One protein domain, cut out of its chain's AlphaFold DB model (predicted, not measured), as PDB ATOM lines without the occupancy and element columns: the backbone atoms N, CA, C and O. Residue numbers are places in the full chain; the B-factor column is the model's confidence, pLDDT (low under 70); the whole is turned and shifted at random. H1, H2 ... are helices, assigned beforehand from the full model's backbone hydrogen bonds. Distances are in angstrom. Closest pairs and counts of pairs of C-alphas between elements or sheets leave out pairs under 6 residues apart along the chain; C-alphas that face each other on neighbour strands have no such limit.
ATOM      1  N   ASP A   3      51.799 -80.076 -51.906       59.19
ATOM      2  CA  ASP A   3      50.835 -79.825 -50.826       59.19
ATOM      3  C   ASP A   3      51.482 -79.275 -49.542       59.19
ATOM      4  O   ASP A   3      50.868 -78.499 -48.815       59.19
ATOM      5  N   GLU A   4      52.750 -79.607 -49.276       60.69
ATOM      6  CA  GLU A   4      53.496 -79.085 -48.118       60.69
ATOM      7  C   GLU A   4      53.900 -77.613 -48.293       60.69
ATOM      8  O   GLU A   4      53.857 -76.844 -47.334       60.69
ATOM      9  N   LEU A   5      54.234 -77.194 -49.523       61.53
ATOM     10  CA  LEU A   5      54.563 -75.796 -49.820       61.53
ATOM     11  C   LEU A   5      53.321 -74.899 -49.719       61.53
ATOM     12  O   LEU A   5      53.383 -73.846 -49.084       61.53
ATOM     13  N   CYS A   6      52.191 -75.351 -50.275       59.69
ATOM     14  CA  CYS A   6      50.911 -74.634 -50.252       59.69
ATOM     15  C   CYS A   6      50.415 -74.386 -48.815       59.69
ATOM     16  O   CYS A   6      49.978 -73.285 -48.472       59.69
ATOM     17  N   ASN A   7      50.571 -75.380 -47.934       65.38
ATOM     18  CA  ASN A   7      50.216 -75.248 -46.522       65.38
ATOM     19  C   ASN A   7      51.144 -74.285 -45.761       65.38
ATOM     20  O   ASN A   7      50.675 -73.583 -44.868       65.38
ATOM     21  N   SER A   8      52.432 -74.202 -46.120       67.69
ATOM     22  CA  SER A   8      53.386 -73.286 -45.474       67.69
ATOM     23  C   SER A   8      53.133 -71.808 -45.811       67.69
ATOM     24  O   SER A   8      53.192 -70.953 -44.927       67.69
ATOM     25  N   GLU A   9      52.772 -71.498 -47.063       71.31
ATOM     26  CA  GLU A   9      52.416 -70.134 -47.483       71.31
ATOM     27  C   GLU A   9      51.078 -69.681 -46.890       71.31
ATOM     28  O   GLU A   9      50.938 -68.522 -46.479       71.31
ATOM     29  N   ALA A  10      50.101 -70.588 -46.804       72.50
ATOM     30  CA  ALA A  10      48.821 -70.313 -46.160       72.50
ATOM     31  C   ALA A  10      49.001 -70.002 -44.665       72.50
ATOM     32  O   ALA A  10      48.431 -69.028 -44.171       72.50
ATOM     33  N   LEU A  11      49.848 -70.764 -43.962       74.81
ATOM     34  CA  LEU A  11      50.144 -70.539 -42.544       74.81
ATOM     35  C   LEU A  11      50.824 -69.178 -42.318       74.81
ATOM     36  O   LEU A  11      50.362 -68.389 -41.497       74.81
ATOM     37  N   ALA A  12      51.841 -68.852 -43.123       75.94
ATOM     38  CA  ALA A  12      52.540 -67.566 -43.055       75.94
ATOM     39  C   ALA A  12      51.623 -66.367 -43.373       75.94
ATOM     40  O   ALA A  12      51.810 -65.267 -42.850       75.94
ATOM     41  N   SER A  13      50.620 -66.562 -44.235       76.44
ATOM     42  CA  SER A  13      49.621 -65.534 -44.556       76.44
ATOM     43  C   SER A  13      48.661 -65.284 -43.390       76.44
ATOM     44  O   SER A  13      48.343 -64.132 -43.099       76.44
ATOM     45  N   VAL A  14      48.244 -66.342 -42.685       79.25
ATOM     46  CA  VAL A  14      47.411 -66.244 -41.475       79.25
ATOM     47  C   VAL A  14      48.182 -65.593 -40.325       79.25
ATOM     48  O   VAL A  14      47.647 -64.705 -39.668       79.25
ATOM     49  N   GLU A  15      49.449 -65.958 -40.122       81.00
ATOM     50  CA  GLU A  15      50.314 -65.335 -39.109       81.00
ATOM     51  C   GLU A  15      50.507 -63.835 -39.365       81.00
ATOM     52  O   GLU A  15      50.392 -63.027 -38.443       81.00
ATOM     53  N   LYS A  16      50.726 -63.431 -40.624       83.44
ATOM     54  CA  LYS A  16      50.788 -62.009 -41.000       83.44
ATOM     55  C   LYS A  16      49.468 -61.286 -40.747       83.44
ATOM     56  O   LYS A  16      49.484 -60.157 -40.266       83.44
ATOM     57  N   LEU A  17      48.332 -61.912 -41.059       86.31
ATOM     58  CA  LEU A  17      47.013 -61.328 -40.803       86.31
ATOM     59  C   LEU A  17      46.776 -61.126 -39.299       86.31
ATOM     60  O   LEU A  17      46.260 -60.086 -38.890       86.31
ATOM     61  N   TYR A  18      47.193 -62.094 -38.480       87.69
ATOM     62  CA  TYR A  18      47.117 -62.008 -37.026       87.69
ATOM     63  C   TYR A  18      47.966 -60.849 -36.488       87.69
ATOM     64  O   TYR A  18      47.443 -59.996 -35.780       87.69
ATOM     65  N   GLN A  19      49.223 -60.730 -36.931       88.81
ATOM     66  CA  GLN A  19      50.103 -59.613 -36.557       88.81
ATOM     67  C   GLN A  19      49.528 -58.247 -36.959       88.81
ATOM     68  O   GLN A  19      49.588 -57.292 -36.189       88.81
ATOM     69  N   VAL A  20      48.950 -58.135 -38.161       91.25
ATOM     70  CA  VAL A  20      48.300 -56.892 -38.605       91.25
ATOM     71  C   VAL A  20      47.097 -56.560 -37.723       91.25
ATOM     72  O   VAL A  20      46.904 -55.397 -37.377       91.25
ATOM     73  N   THR A  21      46.319 -57.569 -37.329       92.50
ATOM     74  CA  THR A  21      45.160 -57.389 -36.446       92.50
ATOM     75  C   THR A  21      45.599 -56.900 -35.066       92.50
ATOM     76  O   THR A  21      45.074 -55.896 -34.600       92.50
ATOM     77  N   GLU A  22      46.635 -57.497 -34.467       93.75
ATOM     78  CA  GLU A  22      47.185 -57.044 -33.179       93.75
ATOM     79  C   GLU A  22      47.705 -55.599 -33.233       93.75
ATOM     80  O   GLU A  22      47.500 -54.819 -32.300       93.75
ATOM     81  N   ILE A  23      48.364 -55.216 -34.332       94.56
ATOM     82  CA  ILE A  23      48.840 -53.842 -34.532       94.56
ATOM     83  C   ILE A  23      47.652 -52.873 -34.623       94.56
ATOM     84  O   ILE A  23      47.691 -51.806 -34.008       94.56
ATOM     85  N   ILE A  24      46.598 -53.231 -35.362       95.38
ATOM     86  CA  ILE A  24      45.378 -52.419 -35.480       95.38
ATOM     87  C   ILE A  24      44.679 -52.286 -34.128       95.38
ATOM     88  O   ILE A  24      44.349 -51.166 -33.742       95.38
ATOM     89  N   ASP A  25      44.503 -53.384 -33.396       96.31
ATOM     90  CA  ASP A  25      43.860 -53.377 -32.082       96.31
ATOM     91  C   ASP A  25      44.625 -52.480 -31.108       96.31
ATOM     92  O   ASP A  25      44.035 -51.614 -30.461       96.31
ATOM     93  N   ARG A  26      45.959 -52.586 -31.087       95.50
ATOM     94  CA  ARG A  26      46.808 -51.699 -30.288       95.50
ATOM     95  C   ARG A  26      46.643 -50.229 -30.677       95.50
ATOM     96  O   ARG A  26      46.517 -49.386 -29.793       95.50
ATOM     97  N   MET A  27      46.623 -49.908 -31.972       94.88
ATOM     98  CA  MET A  27      46.402 -48.531 -32.436       94.88
ATOM     99  C   MET A  27      45.028 -48.000 -32.010       94.88
ATOM    100  O   MET A  27      44.920 -46.850 -31.587       94.88
ATOM    101  N   ILE A  28      43.979 -48.824 -32.093       95.81
ATOM    102  CA  ILE A  28      42.627 -48.450 -31.657       95.81
ATOM    103  C   ILE A  28      42.604 -48.170 -30.153       95.81
ATOM    104  O   ILE A  28      42.032 -47.155 -29.745       95.81
ATOM    105  N   THR A  29      43.229 -49.021 -29.337       95.00
ATOM    106  CA  THR A  29      43.323 -48.803 -27.888       95.00
ATOM    107  C   THR A  29      44.076 -47.512 -27.577       95.00
ATOM    108  O   THR A  29      43.529 -46.644 -26.904       95.00
ATOM    109  N   GLU A  30      45.266 -47.309 -28.152       91.94
ATOM    110  CA  GLU A  30      46.065 -46.099 -27.911       91.94
ATOM    111  C   GLU A  30      45.330 -44.815 -28.344       91.94
ATOM    112  O   GLU A  30      45.408 -43.788 -27.664       91.94
ATOM    113  N   PHE A  31      44.576 -44.843 -29.449       91.12
ATOM    114  CA  PHE A  31      43.757 -43.699 -29.859       91.12
ATOM    115  C   PHE A  31      42.550 -43.466 -28.953       91.12
ATOM    116  O   PHE A  31      42.241 -42.309 -28.657       91.12
ATOM    117  N   SER A  32      41.883 -44.532 -28.511       93.44
ATOM    118  CA  SER A  32      40.764 -44.448 -27.567       93.44
ATOM    119  C   SER A  32      41.207 -43.798 -26.259       93.44
ATOM    120  O   SER A  32      40.601 -42.812 -25.836       93.44
ATOM    121  N   ASP A  33      42.323 -44.265 -25.698       88.69
ATOM    122  CA  ASP A  33      42.881 -43.760 -24.442       88.69
ATOM    123  C   ASP A  33      43.248 -42.274 -24.555       88.69
ATOM    124  O   ASP A  33      42.887 -41.456 -23.705       88.69
ATOM    125  N   ARG A  34      43.903 -41.881 -25.657       87.12
ATOM    126  CA  ARG A  34      44.247 -40.473 -25.925       87.12
ATOM    127  C   ARG A  34      43.009 -39.597 -26.082       87.12
ATOM    128  O   ARG A  34      42.986 -38.466 -25.595       87.12
ATOM    129  N   PHE A  35      41.981 -40.088 -26.769       87.00
ATOM    130  CA  PHE A  35      40.736 -39.347 -26.953       87.00
ATOM    131  C   PHE A  35      39.988 -39.156 -25.629       87.00
ATOM    132  O   PHE A  35      39.482 -38.064 -25.356       87.00
ATOM    133  N   GLU A  36      39.949 -40.182 -24.782       89.00
ATOM    134  CA  GLU A  36      39.367 -40.092 -23.445       89.00
ATOM    135  C   GLU A  36      40.134 -39.099 -22.565       89.00
ATOM    136  O   GLU A  36      39.530 -38.215 -21.951       89.00
ATOM    137  N   ALA A  37      41.465 -39.160 -22.579       82.62
ATOM    138  CA  ALA A  37      42.301 -38.234 -21.827       82.62
ATOM    139  C   ALA A  37      42.099 -36.772 -22.280       82.62
ATOM    140  O   ALA A  37      41.923 -35.876 -21.449       82.62
ATOM    141  N   LEU A  38      42.008 -36.524 -23.592       80.44
ATOM    142  CA  LEU A  38      41.667 -35.210 -24.149       80.44
ATOM    143  C   LEU A  38      40.278 -34.724 -23.717       80.44
ATOM    144  O   LEU A  38      40.106 -33.547 -23.384       80.44
ATOM    145  N   ASN A  39      39.284 -35.612 -23.702       83.94
ATOM    146  CA  ASN A  39      37.943 -35.276 -23.225       83.94
ATOM    147  C   ASN A  39      37.936 -34.930 -21.736       83.94
ATOM    148  O   ASN A  39      37.246 -33.986 -21.341       83.94
ATOM    149  N   ASN A  40      38.727 -35.632 -20.926       83.81
ATOM    150  CA  ASN A  40      38.876 -35.338 -19.504       83.81
ATOM    151  C   ASN A  40      39.484 -33.950 -19.285       83.81
ATOM    152  O   ASN A  40      38.904 -33.152 -18.546       83.81
ATOM    153  N   VAL A  41      40.558 -33.603 -20.005       79.38
ATOM    154  CA  VAL A  41      41.130 -32.244 -19.970       79.38
ATOM    155  C   VAL A  41      40.077 -31.208 -20.374       79.38
ATOM    156  O   VAL A  41      39.835 -30.244 -19.649       79.38
ATOM    157  N   ASN A  42      39.370 -31.414 -21.488       81.00
ATOM    158  CA  ASN A  42      38.322 -30.486 -21.922       81.00
ATOM    159  C   ASN A  42      37.198 -30.325 -20.876       81.00
ATOM    160  O   ASN A  42      36.679 -29.223 -20.681       81.00
ATOM    161  N   SER A  43      36.836 -31.403 -20.177       84.94
ATOM    162  CA  SER A  43      35.855 -31.379 -19.089       84.94
ATOM    163  C   SER A  43      36.349 -30.556 -17.894       84.94
ATOM    164  O   SER A  43      35.621 -29.686 -17.408       84.94
ATOM    165  N   MET A  44      37.605 -30.754 -17.477       83.88
ATOM    166  CA  MET A  44      38.228 -30.019 -16.372       83.88
ATOM    167  C   MET A  44      38.301 -28.511 -16.645       83.88
ATOM    168  O   MET A  44      38.021 -27.715 -15.756       83.88
ATOM    169  N   PHE A  45      38.565 -28.101 -17.890       83.25
ATOM    170  CA  PHE A  45      38.636 -26.683 -18.286       83.25
ATOM    171  C   PHE A  45      37.305 -26.080 -18.728       83.25
ATOM    172  O   PHE A  45      37.235 -24.915 -19.133       83.25
ATOM    173  N   ARG A  46      36.201 -26.824 -18.636       87.50
ATOM    174  CA  ARG A  46      34.889 -26.357 -19.102       87.50
ATOM    175  C   ARG A  46      34.399 -25.099 -18.371       87.50
ATOM    176  O   ARG A  46      33.610 -24.325 -18.921       87.50
ATOM    177  N   PHE A  47      34.868 -24.872 -17.141       88.19
ATOM    178  CA  PHE A  47      34.572 -23.650 -16.388       88.19
ATOM    179  C   PHE A  47      35.235 -22.403 -16.997       88.19
ATOM    180  O   PHE A  47      34.704 -21.304 -16.846       88.19
ATOM    181  N   LEU A  48      36.326 -22.569 -17.749       86.75
ATOM    182  CA  LEU A  48      37.085 -21.497 -18.391       86.75
ATOM    183  C   LEU A  48      36.486 -21.072 -19.745       86.75
ATOM    184  O   LEU A  48      37.205 -20.864 -20.713       86.75
ATOM    185  N   SER A  49      35.163 -20.960 -19.841       89.31
ATOM    186  CA  SER A  49      34.485 -20.410 -21.027       89.31
ATOM    187  C   SER A  49      33.995 -18.997 -20.752       89.31
ATOM    188  O   SER A  49      33.659 -18.673 -19.615       89.31
ATOM    189  N   GLY A  50      33.874 -18.167 -21.788       88.44
ATOM    190  CA  GLY A  50      33.413 -16.782 -21.674       88.44
ATOM    191  C   GLY A  50      32.143 -16.616 -20.851       88.44
ATOM    192  O   GLY A  50      32.095 -15.846 -19.894       88.44
ATOM    193  N   VAL A  51      31.132 -17.424 -21.176       89.38
ATOM    194  CA  VAL A  51      29.830 -17.419 -20.496       89.38
ATOM    195  C   VAL A  51      29.962 -17.797 -19.019       89.38
ATOM    196  O   VAL A  51      29.264 -17.236 -18.173       89.38
ATOM    197  N   LYS A  52      30.824 -18.769 -18.693       90.44
ATOM    198  CA  LYS A  52      31.032 -19.223 -17.313       90.44
ATOM    199  C   LYS A  52      31.855 -18.211 -16.526       90.44
ATOM    200  O   LYS A  52      31.425 -17.845 -15.441       90.44
ATOM    201  N   ILE A  53      32.944 -17.695 -17.085       87.56
ATOM    202  CA  ILE A  53      33.768 -16.648 -16.473       87.56
ATOM    203  C   ILE A  53      32.945 -15.385 -16.198       87.56
ATOM    204  O   ILE A  53      33.068 -14.804 -15.122       87.56
ATOM    205  N   GLU A  54      32.045 -14.995 -17.106       87.00
ATOM    206  CA  GLU A  54      31.158 -13.843 -16.901       87.00
ATOM    207  C   GLU A  54      30.184 -14.067 -15.733       87.00
ATOM    208  O   GLU A  54      30.060 -13.216 -14.853       87.00
ATOM    209  N   LYS A  55      29.509 -15.224 -15.699       89.44
ATOM    210  CA  LYS A  55      28.361 -15.466 -14.806       89.44
ATOM    211  C   LYS A  55      28.705 -16.099 -13.458       89.44
ATOM    212  O   LYS A  55      27.956 -15.917 -12.504       89.44
ATOM    213  N   MET A  56      29.771 -16.893 -13.386       90.75
ATOM    214  CA  MET A  56      30.138 -17.655 -12.188       90.75
ATOM    215  C   MET A  56      30.597 -16.711 -11.081       90.75
ATOM    216  O   MET A  56      31.364 -15.784 -11.344       90.75
ATOM    217  N   GLN A  57      30.151 -16.925  -9.843       91.44
ATOM    218  CA  GLN A  57      30.615 -16.107  -8.725       91.44
ATOM    219  C   GLN A  57      32.099 -16.362  -8.462       91.44
ATOM    220  O   GLN A  57      32.623 -17.437  -8.738       91.44
ATOM    221  N   LYS A  58      32.788 -15.358  -7.914       89.31
ATOM    222  CA  LYS A  58      34.222 -15.458  -7.609       89.31
ATOM    223  C   LYS A  58      34.532 -16.643  -6.681       89.31
ATOM    224  O   LYS A  58      35.528 -17.319  -6.898       89.31
ATOM    225  N   ALA A  59      33.680 -16.904  -5.688       90.81
ATOM    226  CA  ALA A  59      33.845 -18.036  -4.774       90.81
ATOM    227  C   ALA A  59      33.775 -19.387  -5.511       90.81
ATOM    228  O   ALA A  59      34.679 -20.203  -5.371       90.81
ATOM    229  N   ASP A  60      32.768 -19.582  -6.365       91.88
ATOM    230  CA  ASP A  60      32.614 -20.818  -7.149       91.88
ATOM    231  C   ASP A  60      33.777 -21.030  -8.125       91.88
ATOM    232  O   ASP A  60      34.218 -22.156  -8.352       91.88
ATOM    233  N   LEU A  61      34.286 -19.938  -8.701       89.44
ATOM    234  CA  LEU A  61      35.417 -19.981  -9.616       89.44
ATOM    235  C   LEU A  61      36.704 -20.419  -8.902       89.44
ATOM    236  O   LEU A  61      37.455 -21.215  -9.462       89.44
ATOM    237  N   LYS A  62      36.921 -19.963  -7.661       89.75
ATOM    238  CA  LYS A  62      38.031 -20.432  -6.819       89.75
ATOM    239  C   LYS A  62      37.904 -21.905  -6.471       89.75
ATOM    240  O   LYS A  62      38.872 -22.627  -6.618       89.75
ATOM    241  N   ILE A  63      36.704 -22.382  -6.132       92.56
ATOM    242  CA  ILE A  63      36.484 -23.817  -5.881       92.56
ATOM    243  C   ILE A  63      36.888 -24.645  -7.111       92.56
ATOM    244  O   ILE A  63      37.587 -25.645  -6.980       92.56
ATOM    245  N   LYS A  64      36.509 -24.217  -8.323       90.88
ATOM    246  CA  LYS A  64      36.903 -24.914  -9.562       90.88
ATOM    247  C   LYS A  64      38.409 -24.859  -9.820       90.88
ATOM    248  O   LYS A  64      38.978 -25.843 -10.288       90.88
ATOM    249  N   ALA A  65      39.044 -23.731  -9.521       87.81
ATOM    250  CA  ALA A  65      40.485 -23.582  -9.643       87.81
ATOM    251  C   ALA A  65      41.238 -24.458  -8.624       87.81
ATOM    252  O   ALA A  65      42.188 -25.138  -8.995       87.81
ATOM    253  N   GLU A  66      40.771 -24.520  -7.377       90.12
ATOM    254  CA  GLU A  66      41.310 -25.383  -6.320       90.12
ATOM    255  C   GLU A  66      41.155 -26.865  -6.651       90.12
ATOM    256  O   GLU A  66      42.109 -27.623  -6.509       90.12
ATOM    257  N   GLU A  67      39.977 -27.296  -7.113       90.25
ATOM    258  CA  GLU A  67      39.748 -28.674  -7.568       90.25
ATOM    259  C   GLU A  67      40.787 -29.075  -8.627       90.25
ATOM    260  O   GLU A  67      41.415 -30.127  -8.519       90.25
ATOM    261  N   LEU A  68      41.016 -28.208  -9.615       86.31
ATOM    262  CA  LEU A  68      41.994 -28.428 -10.674       86.31
ATOM    263  C   LEU A  68      43.442 -28.408 -10.153       86.31
ATOM    264  O   LEU A  68      44.238 -29.273 -10.521       86.31
ATOM    265  N   ALA A  69      43.777 -27.463  -9.272       86.38
ATOM    266  CA  ALA A  69      45.098 -27.355  -8.661       86.38
ATOM    267  C   ALA A  69      45.438 -28.564  -7.781       86.38
ATOM    268  O   ALA A  69      46.580 -29.005  -7.762       86.38
ATOM    269  N   ASN A  70      44.450 -29.149  -7.106       88.75
ATOM    270  CA  ASN A  70      44.637 -30.369  -6.324       88.75
ATOM    271  C   ASN A  70      44.926 -31.588  -7.210       88.75
ATOM    272  O   ASN A  70      45.791 -32.398  -6.871       88.75
ATOM    273  N   ILE A  71      44.236 -31.709  -8.352       85.31
ATOM    274  CA  ILE A  71      44.473 -32.792  -9.323       85.31
ATOM    275  C   ILE A  71      45.900 -32.711  -9.878       85.31
ATOM    276  O   ILE A  71      46.582 -33.729  -9.970       85.31
ATOM    277  N   TYR A  72      46.368 -31.502 -10.191       79.62
ATOM    278  CA  TYR A  72      47.707 -31.251 -10.727       79.62
ATOM    279  C   TYR A  72      48.597 -30.529  -9.712       79.62
ATOM    280  O   TYR A  72      49.254 -29.539 -10.027       79.62
ATOM    281  N   SER A  73      48.639 -31.036  -8.480       84.62
ATOM    282  CA  SER A  73      49.379 -30.418  -7.364       84.62
ATOM    283  C   SER A  73      50.896 -30.342  -7.573       84.62
ATOM    284  O   SER A  73      51.570 -29.556  -6.913       84.62
ATOM    285  N   GLY A  74      51.445 -31.133  -8.501       82.44
ATOM    286  CA  GLY A  74      52.841 -31.018  -8.931       82.44
ATOM    287  C   GLY A  74      53.097 -29.876  -9.918       82.44
ATOM    288  O   GLY A  74      54.231 -29.416 -10.023       82.44
ATOM    289  N   ASP A  75      52.063 -29.418 -10.628       77.62
ATOM    290  CA  ASP A  75      52.153 -28.347 -11.624       77.62
ATOM    291  C   ASP A  75      51.599 -27.008 -11.081       77.62
ATOM    292  O   ASP A  75      52.005 -25.946 -11.552       77.62
ATOM    293  N   PHE A  76      50.716 -27.032 -10.071       76.44
ATOM    294  CA  PHE A  76      50.074 -25.838  -9.513       76.44
ATOM    295  C   PHE A  76      50.369 -25.582  -8.035       76.44
ATOM    296  O   PHE A  76      50.151 -26.432  -7.173       76.44
ATOM    297  N   ASN A  77      50.703 -24.327  -7.728       85.44
ATOM    298  CA  ASN A  77      50.478 -23.765  -6.403       85.44
ATOM    299  C   ASN A  77      49.027 -23.256  -6.313       85.44
ATOM    300  O   ASN A  77      48.603 -22.434  -7.124       85.44
ATOM    301  N   ILE A  78      48.270 -23.743  -5.326       86.75
ATOM    302  CA  ILE A  78      46.839 -23.436  -5.174       86.75
ATOM    303  C   ILE A  78      46.590 -21.930  -5.005       86.75
ATOM    304  O   ILE A  78      45.684 -21.384  -5.634       86.75
ATOM    305  N   GLU A  79      47.375 -21.254  -4.163       87.50
ATOM    306  CA  GLU A  79      47.188 -19.829  -3.870       87.50
ATOM    307  C   GLU A  79      47.487 -18.963  -5.098       87.50
ATOM    308  O   GLU A  79      46.691 -18.087  -5.445       87.50
ATOM    309  N   GLU A  80      48.590 -19.255  -5.790       84.31
ATOM    310  CA  GLU A  80      48.996 -18.571  -7.021       84.31
ATOM    311  C   GLU A  80      47.956 -18.766  -8.133       84.31
ATOM    312  O   GLU A  80      47.504 -17.798  -8.746       84.31
ATOM    313  N   PHE A  81      47.496 -20.003  -8.342       85.69
ATOM    314  CA  PHE A  81      46.520 -20.311  -9.385       85.69
ATOM    315  C   PHE A  81      45.151 -19.671  -9.121       85.69
ATOM    316  O   PHE A  81      44.527 -19.112 -10.026       85.69
ATOM    317  N   ASN A  82      44.697 -19.684  -7.864       87.69
ATOM    318  CA  ASN A  82      43.479 -18.988  -7.451       87.69
ATOM    319  C   ASN A  82      43.553 -17.481  -7.717       87.69
ATOM    320  O   ASN A  82      42.546 -16.868  -8.088       87.69
ATOM    321  N   PHE A  83      44.722 -16.880  -7.493       85.31
ATOM    322  CA  PHE A  83      44.949 -15.463  -7.741       85.31
ATOM    323  C   PHE A  83      44.924 -15.141  -9.241       85.31
ATOM    324  O   PHE A  83      44.210 -14.222  -9.647       85.31
ATOM    325  N   GLU A  84      45.606 -15.929 -10.076       84.69
ATOM    326  CA  GLU A  84      45.585 -15.753 -11.536       84.69
ATOM    327  C   GLU A  84      44.174 -15.878 -12.120       84.69
ATOM    328  O   GLU A  84      43.737 -15.023 -12.889       84.69
ATOM    329  N   ILE A  85      43.419 -16.906 -11.724       85.25
ATOM    330  CA  ILE A  85      42.046 -17.114 -12.205       85.25
ATOM    331  C   ILE A  85      41.128 -15.945 -11.824       85.25
ATOM    332  O   ILE A  85      40.234 -15.562 -12.590       85.25
ATOM    333  N   GLU A  86      41.343 -15.357 -10.649       85.00
ATOM    334  CA  GLU A  86      40.607 -14.180 -10.210       85.00
ATOM    335  C   GLU A  86      40.941 -12.950 -11.064       85.00
ATOM    336  O   GLU A  86      40.023 -12.282 -11.549       85.00
ATOM    337  N   ILE A  87      42.231 -12.679 -11.293       83.69
ATOM    338  CA  ILE A  87      42.675 -11.600 -12.187       83.69
ATOM    339  C   ILE A  87      42.083 -11.807 -13.577       83.69
ATOM    340  O   ILE A  87      41.447 -10.899 -14.115       83.69
ATOM    341  N   PHE A  88      42.205 -13.017 -14.121       81.75
ATOM    342  CA  PHE A  88      41.707 -13.369 -15.442       81.75
ATOM    343  C   PHE A  88      40.206 -13.099 -15.583       81.75
ATOM    344  O   PHE A  88      39.775 -12.519 -16.579       81.75
ATOM    345  N   LYS A  89      39.391 -13.430 -14.572       84.19
ATOM    346  CA  LYS A  89      37.952 -13.112 -14.578       84.19
ATOM    347  C   LYS A  89      37.694 -11.612 -14.744       84.19
ATOM    348  O   LYS A  89      36.770 -11.228 -15.466       84.19
ATOM    349  N   HIS A  90      38.469 -10.778 -14.057       81.69
ATOM    350  CA  HIS A  90      38.307  -9.327 -14.086       81.69
ATOM    351  C   HIS A  90      38.881  -8.685 -15.355       81.69
ATOM    352  O   HIS A  90      38.320  -7.695 -15.827       81.69
ATOM    353  N   HIS A  91      39.953  -9.247 -15.918       78.44
ATOM    354  CA  HIS A  91      40.674  -8.668 -17.054       78.44
ATOM    355  C   HIS A  91      40.210  -9.193 -18.421       78.44
ATOM    356  O   HIS A  91      40.043  -8.422 -19.363       78.44
ATOM    357  N   ALA A  92      39.917 -10.488 -18.557       71.88
ATOM    358  CA  ALA A  92      39.671 -11.097 -19.867       71.88
ATOM    359  C   ALA A  92      38.496 -10.445 -20.620       71.88
ATOM    360  O   ALA A  92      38.602 -10.108 -21.796       71.88
ATOM    361  N   LEU A  93      37.373 -10.207 -19.935       70.44
ATOM    362  CA  LEU A  93      36.160  -9.666 -20.566       70.44
ATOM    363  C   LEU A  93      36.184  -8.143 -20.763       70.44
ATOM    364  O   LEU A  93      35.311  -7.609 -21.458       70.44
ATOM    365  N   THR A  94      37.125  -7.440 -20.128       74.56
ATOM    366  CA  THR A  94      37.303  -5.990 -20.297       74.56
ATOM    367  C   THR A  94      38.211  -5.691 -21.482       74.56
ATOM    368  O   THR A  94      37.910  -4.770 -22.241       74.56
ATOM    369  N   VAL A  95      39.249  -6.511 -21.679       67.81
ATOM    370  CA  VAL A  95      40.192  -6.412 -22.799       67.81
ATOM    371  C   VAL A  95      39.537  -6.820 -24.118       67.81
ATOM    372  O   VAL A  95      39.702  -6.126 -25.120       67.81
ATOM    373  N   ASP A  96      38.746  -7.896 -24.127       72.19
ATOM    374  CA  ASP A  96      38.080  -8.355 -25.342       72.19
ATOM    375  C   ASP A  96      36.658  -8.874 -25.063       72.19
ATOM    376  O   ASP A  96      36.412  -9.929 -24.477       72.19
ATOM    377  N   LYS A  97      35.668  -8.108 -25.535       77.25
ATOM    378  CA  LYS A  97      34.244  -8.436 -25.372       77.25
ATOM    379  C   LYS A  97      33.811  -9.642 -26.205       77.25
ATOM    380  O   LYS A  97      32.769 -10.228 -25.899       77.25
ATOM    381  N   THR A  98      34.563 -10.015 -27.242       78.56
ATOM    382  CA  THR A  98      34.275 -11.212 -28.046       78.56
ATOM    383  C   THR A  98      34.452 -12.486 -27.220       78.56
ATOM    384  O   THR A  98      33.731 -13.465 -27.436       78.56
ATOM    385  N   LEU A  99      35.272 -12.423 -26.163       79.62
ATOM    386  CA  LEU A  99      35.519 -13.535 -25.249       79.62
ATOM    387  C   LEU A  99      34.289 -13.971 -24.475       79.62
ATOM    388  O   LEU A  99      34.230 -15.119 -24.064       79.62
ATOM    389  N   LYS A 100      33.257 -13.131 -24.347       82.06
ATOM    390  CA  LYS A 100      31.992 -13.512 -23.692       82.06
ATOM    391  C   LYS A 100      31.331 -14.736 -24.325       82.06
ATOM    392  O   LYS A 100      30.624 -15.474 -23.644       82.06
ATOM    393  N   LYS A 101      31.547 -14.950 -25.627       86.81
ATOM    394  CA  LYS A 101      31.002 -16.093 -26.374       86.81
ATOM    395  C   LYS A 101      32.030 -17.198 -26.616       86.81
ATOM    396  O   LYS A 101      31.658 -18.222 -27.177       86.81
ATOM    397  N   ALA A 102      33.276 -17.005 -26.189       87.75
ATOM    398  CA  ALA A 102      34.340 -17.965 -26.416       87.75
ATOM    399  C   ALA A 102      34.100 -19.257 -25.625       87.75
ATOM    400  O   ALA A 102      33.742 -19.260 -24.440       87.75
ATOM    401  N   THR A 103      34.320 -20.372 -26.303       88.06
ATOM    402  CA  THR A 103      34.417 -21.704 -25.711       88.06
ATOM    403  C   THR A 103      35.682 -21.822 -24.863       88.06
ATOM    404  O   THR A 103      36.630 -21.057 -25.034       88.06
ATOM    405  N   SER A 104      35.747 -22.818 -23.975       85.06
ATOM    406  CA  SER A 104      36.965 -23.071 -23.191       85.06
ATOM    407  C   SER A 104      38.193 -23.299 -24.068       85.06
ATOM    408  O   SER A 104      39.264 -22.785 -23.776       85.06
ATOM    409  N   LYS A 105      38.028 -23.999 -25.196       82.25
ATOM    410  CA  LYS A 105      39.100 -24.203 -26.174       82.25
ATOM    411  C   LYS A 105      39.631 -22.880 -26.729       82.25
ATOM    412  O   LYS A 105      40.842 -22.696 -26.817       82.25
ATOM    413  N   GLU A 106      38.740 -21.974 -27.126       82.81
ATOM    414  CA  GLU A 106      39.127 -20.662 -27.655       82.81
ATOM    415  C   GLU A 106      39.812 -19.820 -26.578       82.81
ATOM    416  O   GLU A 106      40.850 -19.228 -26.855       82.81
ATOM    417  N   MET A 107      39.308 -19.851 -25.340       82.62
ATOM    418  CA  MET A 107      39.921 -19.166 -24.195       82.62
ATOM    419  C   MET A 107      41.345 -19.670 -23.923       82.62
ATOM    420  O   MET A 107      42.271 -18.867 -23.855       82.62
ATOM    421  N   LEU A 108      41.551 -20.988 -23.858       78.50
ATOM    422  CA  LEU A 108      42.885 -21.582 -23.688       78.50
ATOM    423  C   LEU A 108      43.814 -21.252 -24.866       78.50
ATOM    424  O   LEU A 108      44.986 -20.943 -24.668       78.50
ATOM    425  N   THR A 109      43.286 -21.260 -26.094       76.50
ATOM    426  CA  THR A 109      44.048 -20.891 -27.299       76.50
ATOM    427  C   THR A 109      44.499 -19.434 -27.252       76.50
ATOM    428  O   THR A 109      45.606 -19.123 -27.684       76.50
ATOM    429  N   LEU A 110      43.657 -18.534 -26.746       74.44
ATOM    430  CA  LEU A 110      43.982 -17.118 -26.599       74.44
ATOM    431  C   LEU A 110      45.031 -16.884 -25.522       74.44
ATOM    432  O   LEU A 110      45.967 -16.133 -25.771       74.44
ATOM    433  N   ILE A 111      44.906 -17.550 -24.372       74.12
ATOM    434  CA  ILE A 111      45.917 -17.500 -23.309       74.12
ATOM    435  C   ILE A 111      47.274 -17.941 -23.861       74.12
ATOM    436  O   ILE A 111      48.252 -17.212 -23.735       74.12
ATOM    437  N   TYR A 112      47.294 -19.066 -24.577       70.38
ATOM    438  CA  TYR A 112      48.502 -19.593 -25.202       70.38
ATOM    439  C   TYR A 112      49.091 -18.665 -26.280       70.38
ATOM    440  O   TYR A 112      50.295 -18.426 -26.316       70.38
ATOM    441  N   LYS A 113      48.265 -18.128 -27.188       67.69
ATOM    442  CA  LYS A 113      48.751 -17.318 -28.322       67.69
ATOM    443  C   LYS A 113      49.153 -15.902 -27.935       67.69
ATOM    444  O   LYS A 113      50.076 -15.358 -28.536       67.69
ATOM    445  N   ASN A 114      48.444 -15.298 -26.986       65.25
ATOM    446  CA  ASN A 114      48.620 -13.889 -26.657       65.25
ATOM    447  C   ASN A 114      49.617 -13.658 -25.518       65.25
ATOM    448  O   ASN A 114      49.853 -12.497 -25.198       65.25
ATOM    449  N   LYS A 115      50.197 -14.723 -24.930       61.28
ATOM    450  CA  LYS A 115      51.115 -14.647 -23.777       61.28
ATOM    451  C   LYS A 115      50.614 -13.644 -22.743       61.28
ATOM    452  O   LYS A 115      51.329 -12.713 -22.367       61.28
ATOM    453  N   LEU A 116      49.332 -13.767 -22.388       63.56
ATOM    454  CA  LEU A 116      48.705 -12.869 -21.425       63.56
ATOM    455  C   LEU A 116      49.523 -12.964 -20.136       63.56
ATOM    456  O   LEU A 116      49.507 -14.004 -19.486       63.56
ATOM    457  N   GLU A 117      50.264 -11.903 -19.788       60.19
ATOM    458  CA  GLU A 117      51.168 -11.927 -18.626       60.19
ATOM    459  C   GLU A 117      50.436 -12.285 -17.327       60.19
ATOM    460  O   GLU A 117      51.030 -12.846 -16.413       60.19
ATOM    461  N   GLU A 118      49.139 -11.992 -17.292       60.44
ATOM    462  CA  GLU A 118      48.186 -12.249 -16.211       60.44
ATOM    463  C   GLU A 118      47.755 -13.722 -16.092       60.44
ATOM    464  O   GLU A 118      47.068 -14.075 -15.138       60.44
ATOM    465  N   ALA A 119      48.114 -14.571 -17.060       59.78
ATOM    466  CA  ALA A 119      47.720 -15.978 -17.154       59.78
ATOM    467  C   ALA A 119      48.926 -16.902 -17.419       59.78
ATOM    468  O   ALA A 119      48.786 -17.939 -18.074       59.78
ATOM    469  N   LYS A 120      50.118 -16.519 -16.938       64.81
ATOM    470  CA  LYS A 120      51.374 -17.255 -17.166       64.81
ATOM    471  C   LYS A 120      51.312 -18.695 -16.645       64.81
ATOM    472  O   LYS A 120      51.781 -19.586 -17.352       64.81
ATOM    473  N   LYS A 121      50.700 -18.971 -15.484       63.94
ATOM    474  CA  LYS A 121      50.544 -20.359 -15.007       63.94
ATOM    475  C   LYS A 121      49.474 -21.127 -15.765       63.94
ATOM    476  O   LYS A 121      49.648 -22.325 -15.978       63.94
ATOM    477  N   LEU A 122      48.414 -20.473 -16.243       63.53
ATOM    478  CA  LEU A 122      47.488 -21.119 -17.184       63.53
ATOM    479  C   LEU A 122      48.169 -21.490 -18.507       63.53
ATOM    480  O   LEU A 122      47.888 -22.560 -19.037       63.53
ATOM    481  N   GLU A 123      49.054 -20.647 -19.037       64.19
ATOM    482  CA  GLU A 123      49.850 -20.954 -20.234       64.19
ATOM    483  C   GLU A 123      50.787 -22.148 -19.986       64.19
ATOM    484  O   GLU A 123      50.776 -23.113 -20.753       64.19
ATOM    485  N   GLU A 124      51.543 -22.115 -18.884       64.62
ATOM    486  CA  GLU A 124      52.482 -23.169 -18.482       64.62
ATOM    487  C   GLU A 124      51.758 -24.500 -18.221       64.62
ATOM    488  O   GLU A 124      52.234 -25.566 -18.615       64.62
ATOM    489  N   PHE A 125      50.550 -24.447 -17.659       63.72
ATOM    490  CA  PHE A 125      49.686 -25.605 -17.486       63.72
ATOM    491  C   PHE A 125      49.128 -26.136 -18.806       63.72
ATOM    492  O   PHE A 125      49.158 -27.342 -19.038       63.72
ATOM    493  N   VAL A 126      48.591 -25.265 -19.669       63.62
ATOM    494  CA  VAL A 126      48.091 -25.672 -20.992       63.62
ATOM    495  C   VAL A 126      49.200 -26.390 -21.737       63.62
ATOM    496  O   VAL A 126      48.955 -27.434 -22.328       63.62
ATOM    497  N   PHE A 127      50.428 -25.889 -21.641       62.94
ATOM    498  CA  PHE A 127      51.587 -26.571 -22.178       62.94
ATOM    499  C   PHE A 127      51.843 -27.906 -21.460       62.94
ATOM    500  O   PHE A 127      51.817 -28.945 -22.102       62.94
ATOM    501  N   ASN A 128      52.002 -27.939 -20.139       62.31
ATOM    502  CA  ASN A 128      52.384 -29.166 -19.433       62.31
ATOM    503  C   ASN A 128      51.327 -30.271 -19.488       62.31
ATOM    504  O   ASN A 128      51.678 -31.423 -19.716       62.31
ATOM    505  N   VAL A 129      50.045 -29.959 -19.326       59.69
ATOM    506  CA  VAL A 129      48.988 -30.974 -19.303       59.69
ATOM    507  C   VAL A 129      48.554 -31.371 -20.694       59.69
ATOM    508  O   VAL A 129      48.425 -32.566 -20.940       59.69
ATOM    509  N   ILE A 130      48.390 -30.443 -21.641       60.69
ATOM    510  CA  ILE A 130      48.037 -30.852 -23.006       60.69
ATOM    511  C   ILE A 130      49.210 -31.605 -23.646       60.69
ATOM    512  O   ILE A 130      48.989 -32.635 -24.271       60.69
ATOM    513  N   PHE A 131      50.455 -31.168 -23.448       54.16
ATOM    514  CA  PHE A 131      51.610 -31.809 -24.080       54.16
ATOM    515  C   PHE A 131      51.963 -33.161 -23.433       54.16
ATOM    516  O   PHE A 131      52.218 -34.103 -24.173       54.16
ATOM    517  N   LYS A 132      51.878 -33.315 -22.096       56.69
ATOM    518  CA  LYS A 132      52.066 -34.625 -21.421       56.69
ATOM    519  C   LYS A 132      50.905 -35.604 -21.640       56.69
ATOM    520  O   LYS A 132      51.090 -36.802 -21.487       56.69
ATOM    521  N   THR A 133      49.699 -35.111 -21.930       52.72
ATOM    522  CA  THR A 133      48.528 -35.975 -22.187       52.72
ATOM    523  C   THR A 133      48.462 -36.424 -23.654       52.72
ATOM    524  O   THR A 133      47.847 -37.443 -23.957       52.72
ATOM    525  N   ILE A 134      49.075 -35.670 -24.578       51.31
ATOM    526  CA  ILE A 134      49.061 -35.955 -26.025       51.31
ATOM    527  C   ILE A 134      50.296 -36.741 -26.501       51.31
ATOM    528  O   ILE A 134      50.175 -37.482 -27.482       51.31
ATOM    529  N   ILE A 135      51.460 -36.580 -25.858       44.72
ATOM    530  CA  ILE A 135      52.736 -37.220 -26.239       44.72
ATOM    531  C   ILE A 135      53.110 -38.296 -25.229       44.72
ATOM    532  O   ILE A 135      53.381 -39.429 -25.687       44.72
TER     533      ILE A 135
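What this domain is: This is residues 3 to 135 of the 135 residues of an uncharacterized protein of Helobdella robusta (UniProt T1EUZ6). One very long helix, H1, makes a straight arm whose residues 3 to 32 stick out alone, and its last part enters a small, compact head of six shorter helices, H2 to H7. In the head, H7 folds back beside residues 34 to 41 of H1, H6 crosses the end of H1, and the other helices gather round that end, H4 crossing H3 and H7. The printed part has 133 residues with seven named helices, H1 to H7 in chain order, and no named strand: all helix. The whole is extended, with a radius of gyration of the C-alphas of 22.8 A and spans of 81 by 31 by 24 A; the arm makes the length, and the body without it spans 37 by 26 by 22 A.

Where its parts are: H1, residues 3 to 47, is 67.9 A long and begins at C-alpha 3 at (50.835, -79.825, -50.826). H2 is residues 50 to 55, and H3, residues 58 to 71, is 20.2 A long. H4, residues 78 to 95, is 25.4 A long, with a kink of 29 degrees near residue 89. H5 is residues 97 to 101, and H6, residues 104 to 114, is 15.2 A long. H7, residues 117 to 134, is 25.2 A long and ends at C-alpha 134 at (49.061, -35.955, -26.025).

How they stand to each other: H1 touches H7 with its residues 34 to 41 alone, at a shallow tilt of 21 degrees, opposite ways; the closest C-alphas, of Arg 34 and Ile 134, are 6.6 A apart. H1 touches H6 with residues 42 to 47 alone, about perpendicular at 82 degrees, closest at the C-alphas of Arg 46 and Ser 104, 5.6 A. H3 and H4 touch at a steep tilt of 49 degrees, closest at the C-alphas of Ala 69 and Ile 78, 5.5 A. H2 touches H5, closest at the C-alphas of Gly 50 and Lys 100, 4.1 A. H6 and H7 touch at a steep tilt of 63 degrees, closest at the C-alphas of Tyr 112 and Glu 123, 5.3 A. H1 and H4 are apart. Every O i to N i+4 pair is within hydrogen-bond range in H2, H3 and H6; the counts are 40 of 41 in H1, 12 of 14 in H4 and in H7, and 0 of 1 in H5, where 2 of 2 O i to N i+3 pairs are.

The domain as a whole: The C-alphas farthest apart, of Asp 3 and Thr 94, are 81.0 A apart. The printed part has no cut and no long link. Its mean pLDDT is 79.6, with residues 3 to 8, 95 and 113 to 135 under 70.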